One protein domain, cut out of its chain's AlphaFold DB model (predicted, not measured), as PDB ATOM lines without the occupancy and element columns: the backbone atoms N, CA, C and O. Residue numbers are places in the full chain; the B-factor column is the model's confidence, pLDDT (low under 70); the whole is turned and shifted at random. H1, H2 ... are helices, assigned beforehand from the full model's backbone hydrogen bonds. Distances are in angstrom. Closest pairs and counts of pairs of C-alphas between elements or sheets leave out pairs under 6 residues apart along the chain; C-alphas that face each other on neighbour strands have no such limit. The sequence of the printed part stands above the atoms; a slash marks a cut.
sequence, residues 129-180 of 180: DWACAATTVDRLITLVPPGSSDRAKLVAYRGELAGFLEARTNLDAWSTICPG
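Overview. This is residues 129 to 180 of the 180 residues of an uncharacterized protein of Halomicronema hongdechloris C2206 (UniProt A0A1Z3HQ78). A flat helical hairpin, H1 and H2 side by side, is followed by a tail, residues 167 to 180, that loops round the hairpin's open end and finishes on the side of H1 away from H2. Residues 166 to 171 stick out. The printed part has 52 residues with two named helices, H1 then H2, and no named strand: its class is all helix. It is only just loose, close to compact, with a radius of gyration of the C-alphas of 12.1 A and spans of 35 by 24 by 9 A.

Along the chain. Find C-alpha 130 at (11.173, -15.090, -3.983); from there H1, residues 130 to 143, runs 20.1 A. H2, residues 149 to 166, runs 26.2 A to C-alpha 166 at (9.011, -24.603, -7.642).

Arrangement. Look at Ile 141 and Arg 151: their C-alphas, the closest of H1 and H2, are 5.8 A apart where the helices touch. The two form a hairpin, opposite ways at a shallow tilt of 23 degrees, with a tight link. In both, every O i to N i+4 pair is within hydrogen-bond range.

Size, cuts and confidence. The C-alphas farthest apart, those of Gly 147 and Asp 172, are 35.8 A apart. The printed part has no cut. In the B-factor column, residues 165 to 180 are under 70.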
ATOM      1  N   ASP A 129      10.149 -12.957  -0.301       86.88
ATOM      2  CA  ASP A 129       9.506 -12.655  -1.567       86.88
ATOM      3  C   ASP A 129      10.406 -13.139  -2.709       86.88
ATOM      4  O   ASP A 129      11.216 -12.398  -3.280       86.88
ATOM      5  N   TRP A 130      10.317 -14.438  -2.993       87.75
ATOM      6  CA  TRP A 130      11.173 -15.090  -3.983       87.75
ATOM      7  C   TRP A 130      10.869 -14.631  -5.404       87.75
ATOM      8  O   TRP A 130      11.792 -14.536  -6.210       87.75
ATOM      9  N   ALA A 131       9.607 -14.295  -5.697       86.44
ATOM     10  CA  ALA A 131       9.216 -13.716  -6.977       86.44
ATOM     11  C   ALA A 131       9.924 -12.371  -7.192       86.44
ATOM     12  O   ALA A 131      10.460 -12.121  -8.276       86.44
ATOM     13  N   CYS A 132      10.021 -11.547  -6.144       89.44
ATOM     14  CA  CYS A 132      10.703 -10.270  -6.255       89.44
ATOM     15  C   CYS A 132      12.216 -10.306  -6.198       89.44
ATOM     16  O   CYS A 132      12.882  -9.548  -6.909       89.44
ATOM     17  N   ALA A 133      12.782 -11.241  -5.446       92.25
ATOM     18  CA  ALA A 133      14.205 -11.519  -5.528       92.25
ATOM     19  C   ALA A 133      14.592 -11.950  -6.956       92.25
ATOM     20  O   ALA A 133      15.538 -11.415  -7.531       92.25
ATOM     21  N   ALA A 134      13.812 -12.855  -7.552       91.75
ATOM     22  CA  ALA A 134      14.015 -13.383  -8.896       91.75
ATOM     23  C   ALA A 134      14.043 -12.290  -9.977       91.75
ATOM     24  O   ALA A 134      15.027 -12.176 -10.709       91.75
ATOM     25  N   THR A 135      13.004 -11.455 -10.049       91.88
ATOM     26  CA  THR A 135      12.920 -10.372 -11.045       91.88
ATOM     27  C   THR A 135      14.003  -9.309 -10.842       91.88
ATOM     28  O   THR A 135      14.570  -8.798 -11.808       91.88
ATOM     29  N   THR A 136      14.353  -9.010  -9.586       95.19
ATOM     30  CA  THR A 136      15.450  -8.086  -9.266       95.19
ATOM     31  C   THR A 136      16.796  -8.633  -9.751       95.19
ATOM     32  O   THR A 136      17.593  -7.896 -10.334       95.19
ATOM     33  N   VAL A 137      17.047  -9.934  -9.566       96.38
ATOM     34  CA  VAL A 137      18.249 -10.605 -10.085       96.38
ATOM     35  C   VAL A 137      18.259 -10.621 -11.614       96.38
ATOM     36  O   VAL A 137      19.307 -10.350 -12.199       96.38
ATOM     37  N   ASP A 138      17.118 -10.849 -12.271       95.19
ATOM     38  CA  ASP A 138      17.020 -10.779 -13.736       95.19
ATOM     39  C   ASP A 138      17.455  -9.403 -14.252       95.19
ATOM     40  O   ASP A 138      18.271  -9.308 -15.175       95.19
ATOM     41  N   ARG A 139      17.003  -8.323 -13.601       96.38
ATOM     42  CA  ARG A 139      17.443  -6.969 -13.950       96.38
ATOM     43  C   ARG A 139      18.943  -6.780 -13.725       96.38
ATOM     44  O   ARG A 139      19.625  -6.296 -14.630       96.38
ATOM     45  N   LEU A 140      19.479  -7.216 -12.582       97.25
ATOM     46  CA  LEU A 140      20.920  -7.161 -12.301       97.25
ATOM     47  C   LEU A 140      21.743  -7.893 -13.374       97.25
ATOM     48  O   LEU A 140      22.749  -7.360 -13.839       97.25
ATOM     49  N   ILE A 141      21.300  -9.064 -13.840       97.12
ATOM     50  CA  ILE A 141      21.976  -9.820 -14.908       97.12
ATOM     51  C   ILE A 141      22.054  -9.004 -16.205       97.12
ATOM     52  O   ILE A 141      23.060  -9.091 -16.909       97.12
ATOM     53  N   THR A 142      21.039  -8.197 -16.534       95.69
ATOM     54  CA  THR A 142      21.080  -7.341 -17.736       95.69
ATOM     55  C   THR A 142      22.077  -6.187 -17.626       95.69
ATOM     56  O   THR A 142      22.646  -5.787 -18.640       95.69
ATOM     57  N   LEU A 143      22.321  -5.680 -16.414       95.81
ATOM     58  CA  LEU A 143      23.214  -4.543 -16.167       95.81
ATOM     59  C   LEU A 143      24.677  -4.963 -15.995       95.81
ATOM     60  O   LEU A 143      25.582  -4.207 -16.350       95.81
ATOM     61  N   VAL A 144      24.921  -6.163 -15.462       94.56
ATOM     62  CA  VAL A 144      26.275  -6.670 -15.221       94.56
ATOM     63  C   VAL A 144      26.891  -7.219 -16.525       94.56
ATOM     64  O   VAL A 144      26.244  -8.010 -17.227       94.56
ATOM     65  N   PRO A 145      28.148  -6.846 -16.865       93.69
ATOM     66  CA  PRO A 145      28.783  -7.232 -18.124       93.69
ATOM     67  C   PRO A 145      28.773  -8.746 -18.391       93.69
ATOM     68  O   PRO A 145      29.038  -9.536 -17.471       93.69
ATOM     69  N   PRO A 146      28.493  -9.179 -19.637       93.19
ATOM     70  CA  PRO A 146      28.562 -10.588 -20.015       93.19
ATOM     71  C   PRO A 146      29.975 -11.150 -19.806       93.19
ATOM     72  O   PRO A 146      30.964 -10.438 -19.945       93.19
ATOM     73  N   GLY A 147      30.065 -12.430 -19.436       94.44
ATOM     74  CA  GLY A 147      31.339 -13.118 -19.183       94.44
ATOM     75  C   GLY A 147      32.023 -12.784 -17.850       94.44
ATOM     76  O   GLY A 147      33.002 -13.435 -17.498       94.44
ATOM     77  N   SER A 148      31.515 -11.817 -17.079       95.75
ATOM     78  CA  SER A 148      32.052 -11.509 -15.749       95.75
ATOM     79  C   SER A 148      31.688 -12.577 -14.707       95.75
ATOM     80  O   SER A 148      30.615 -13.187 -14.758       95.75
ATOM     81  N   SER A 149      32.563 -12.766 -13.709       96.69
ATOM     82  CA  SER A 149      32.300 -13.662 -12.571       96.69
ATOM     83  C   SER A 149      31.045 -13.249 -11.796       96.69
ATOM     84  O   SER A 149      30.266 -14.105 -11.385       96.69
ATOM     85  N   ASP A 150      30.796 -11.948 -11.644       94.19
ATOM     86  CA  ASP A 150      29.633 -11.452 -10.902       94.19
ATOM     87  C   ASP A 150      28.319 -11.755 -11.620       94.19
ATOM     88  O   ASP A 150      27.352 -12.170 -10.981       94.19
ATOM     89  N   ARG A 151      28.295 -11.671 -12.957       96.62
ATOM     90  CA  ARG A 151      27.138 -12.132 -13.730       96.62
ATOM     91  C   ARG A 151      26.924 -13.633 -13.568       96.62
ATOM     92  O   ARG A 151      25.785 -14.056 -13.400       96.62
ATOM     93  N   ALA A 152      27.989 -14.437 -13.589       97.31
ATOM     94  CA  ALA A 152      27.880 -15.882 -13.394       97.31
ATOM     95  C   ALA A 152      27.294 -16.235 -12.014       97.31
ATOM     96  O   ALA A 152      26.409 -17.083 -11.929       97.31
ATOM     97  N   LYS A 153      27.714 -15.532 -10.951       97.31
ATOM     98  CA  LYS A 153      27.135 -15.677  -9.603       97.31
ATOM     99  C   LYS A 153      25.652 -15.311  -9.579       97.31
ATOM    100  O   LYS A 153      24.868 -16.045  -8.992       97.31
ATOM    101  N   LEU A 154      25.256 -14.215 -10.231       97.19
ATOM    102  CA  LEU A 154      23.848 -13.814 -10.318       97.19
ATOM    103  C   LEU A 154      23.001 -14.844 -11.073       97.19
ATOM    104  O   LEU A 154      21.899 -15.151 -10.638       97.19
ATOM    105  N   VAL A 155      23.517 -15.412 -12.165       96.81
ATOM    106  CA  VAL A 155      22.835 -16.478 -12.918       96.81
ATOM    107  C   VAL A 155      22.682 -17.745 -12.072       96.81
ATOM    108  O   VAL A 155      21.598 -18.324 -12.044       96.81
ATOM    109  N   ALA A 156      23.724 -18.157 -11.344       96.62
ATOM    110  CA  ALA A 156      23.640 -19.292 -10.423       96.62
ATOM    111  C   ALA A 156      22.611 -19.032  -9.310       96.62
ATOM    112  O   ALA A 156      21.706 -19.840  -9.099       96.62
ATOM    113  N   TYR A 157      22.682 -17.857  -8.682       96.12
ATOM    114  CA  TYR A 157      21.746 -17.443  -7.641       96.12
ATOM    115  C   TYR A 157      20.300 -17.378  -8.153       96.12
ATOM    116  O   TYR A 157      19.366 -17.782  -7.463       96.12
ATOM    117  N   ARG A 158      20.094 -16.952  -9.405       94.88
ATOM    118  CA  ARG A 158      18.777 -16.965 -10.050       94.88
ATOM    119  C   ARG A 158      18.185 -18.373 -10.153       94.88
ATOM    120  O   ARG A 158      16.975 -18.524  -9.976       94.88
ATOM    121  N   GLY A 159      19.020 -19.379 -10.423       90.88
ATOM    122  CA  GLY A 159      18.626 -20.788 -10.443       90.88
ATOM    123  C   GLY A 159      18.225 -21.306  -9.060       90.88
ATOM    124  O   GLY A 159      17.199 -21.968  -8.929       90.88
ATOM    125  N   GLU A 160      18.963 -20.935  -8.012       90.81
ATOM    126  CA  GLU A 160      18.596 -21.253  -6.622       90.81
ATOM    127  C   GLU A 160      17.231 -20.653  -6.251       90.81
ATOM    128  O   GLU A 160      16.379 -21.339  -5.683       90.81
ATOM    129  N   LEU A 161      16.985 -19.396  -6.645       87.94
ATOM    130  CA  LEU A 161      15.695 -18.722  -6.463       87.94
ATOM    131  C   LEU A 161      14.541 -19.436  -7.180       87.94
ATOM    132  O   LEU A 161      13.448 -19.524  -6.622       87.94
ATOM    133  N   ALA A 162      14.772 -19.985  -8.377       82.12
ATOM    134  CA  ALA A 162      13.769 -20.779  -9.089       82.12
ATOM    135  C   ALA A 162      13.398 -22.063  -8.330       82.12
ATOM    136  O   ALA A 162      12.218 -22.394  -8.233       82.12
ATOM    137  N   GLY A 163      14.371 -22.714  -7.685       79.69
ATOM    138  CA  GLY A 163      14.107 -23.861  -6.816       79.69
ATOM    139  C   GLY A 163      13.157 -23.530  -5.658       79.69
ATOM    140  O   GLY A 163      12.282 -24.330  -5.337       79.69
ATOM    141  N   PHE A 164      13.257 -22.335  -5.062       78.19
ATOM    142  CA  PHE A 164      12.316 -21.889  -4.023       78.19
ATOM    143  C   PHE A 164      10.909 -21.596  -4.566       78.19
ATOM    144  O   PHE A 164       9.937 -21.776  -3.832       78.19
ATOM    145  N   LEU A 165      10.791 -21.178  -5.831       69.31
ATOM    146  CA  LEU A 165       9.505 -20.954  -6.502       69.31
ATOM    147  C   LEU A 165       8.795 -22.275  -6.834       69.31
ATOM    148  O   LEU A 165       7.585 -22.386  -6.656       69.31
ATOM    149  N   GLU A 166       9.544 -23.284  -7.279       66.44
ATOM    150  CA  GLU A 166       9.011 -24.603  -7.642       66.44
ATOM    151  C   GLU A 166       8.675 -25.468  -6.410       66.44
ATOM    152  O   GLU A 166       7.811 -26.342  -6.473       66.44
ATOM    153  N   ALA A 167       9.319 -25.214  -5.262       62.12
ATOM    154  CA  ALA A 167       9.301 -26.122  -4.118       62.12
ATOM    155  C   ALA A 167       8.045 -26.139  -3.220       62.12
ATOM    156  O   ALA A 167       8.037 -27.006  -2.349       62.12
ATOM    157  N   ARG A 168       7.003 -25.287  -3.348       54.41
ATOM    158  CA  ARG A 168       5.692 -25.476  -2.647       54.41
ATOM    159  C   ARG A 168       4.664 -24.353  -2.872       54.41
ATOM    160  O   ARG A 168       4.905 -23.213  -2.498       54.41
ATOM    161  N   THR A 169       3.480 -24.731  -3.363       54.34
ATOM    162  CA  THR A 169       2.125 -24.634  -2.748       54.34
ATOM    163  C   THR A 169       1.679 -23.440  -1.870       54.34
ATOM    164  O   THR A 169       0.584 -23.524  -1.325       54.34
ATOM    165  N   ASN A 170       2.425 -22.343  -1.726       51.78
ATOM    166  CA  ASN A 170       1.953 -21.127  -1.047       51.78
ATOM    167  C   ASN A 170       1.859 -19.976  -2.048       51.78
ATOM    168  O   ASN A 170       2.837 -19.274  -2.307       51.78
ATOM    169  N   LEU A 171       0.653 -19.786  -2.586       53.59
ATOM    170  CA  LEU A 171       0.284 -18.653  -3.440       53.59
ATOM    171  C   LEU A 171       0.552 -17.303  -2.745       53.59
ATOM    172  O   LEU A 171       0.819 -16.315  -3.411       53.59
ATOM    173  N   ASP A 172       0.578 -17.276  -1.412       54.78
ATOM    174  CA  ASP A 172       0.852 -16.089  -0.593       54.78
ATOM    175  C   ASP A 172       2.310 -15.598  -0.708       54.78
ATOM    176  O   ASP A 172       2.601 -14.436  -0.431       54.78
ATOM    177  N   ALA A 173       3.237 -16.476  -1.117       55.09
ATOM    178  CA  ALA A 173       4.629 -16.121  -1.411       55.09
ATOM    179  C   ALA A 173       4.801 -15.541  -2.828       55.09
ATOM    180  O   ALA A 173       5.889 -15.090  -3.187       55.09
ATOM    181  N   TRP A 174       3.736 -15.549  -3.638       55.28
ATOM    182  CA  TRP A 174       3.678 -14.806  -4.888       55.28
ATOM    183  C   TRP A 174       3.192 -13.405  -4.538       55.28
ATOM    184  O   TRP A 174       2.001 -13.099  -4.649       55.28
ATOM    185  N   SER A 175       4.106 -12.536  -4.091       53.75
ATOM    186  CA  SER A 175       3.775 -11.116  -4.081       53.75
ATOM    187  C   SER A 175       3.447 -10.753  -5.528       53.75
ATOM    188  O   SER A 175       4.222 -10.959  -6.463       53.75
ATOM    189  N   THR A 176       2.197 -10.368  -5.750       56.81
ATOM    190  CA  THR A 176       1.622 -10.336  -7.098       56.81
ATOM    191  C   THR A 176       2.200  -9.190  -7.926       56.81
ATOM    192  O   THR A 176       1.930  -9.096  -9.119       56.81
ATOM    193  N   ILE A 177       2.989  -8.299  -7.317       63.75
ATOM    194  CA  ILE A 177       3.576  -7.142  -7.977       63.75
ATOM    195  C   ILE A 177       4.904  -6.813  -7.294       63.75
ATOM    196  O   ILE A 177       4.919  -6.295  -6.180       63.75
ATOM    197  N   CYS A 178       6.016  -7.031  -7.994       69.75
ATOM    198  CA  CYS A 178       7.219  -6.259  -7.713       69.75
ATOM    199  C   CYS A 178       6.983  -4.830  -8.160       69.75
ATOM    200  O   CYS A 178       6.858  -4.614  -9.370       69.75
ATOM    201  N   PRO A 179       6.920  -3.849  -7.249       64.56
ATOM    202  CA  PRO A 179       6.906  -2.467  -7.680       64.56
ATOM    203  C   PRO A 179       8.191  -2.203  -8.476       64.56
ATOM    204  O   PRO A 179       9.285  -2.563  -8.031       64.56
ATOM    205  N   GLY A 180       8.005  -1.668  -9.687       57.00
ATOM    206  CA  GLY A 180       9.059  -1.290 -10.631       57.00
ATOM    207  C   GLY A 180      10.047  -0.319 -10.022       57.00
ATOM    208  O   GLY A 180       9.629   0.566  -9.250       57.00
TER     209      GLY A 180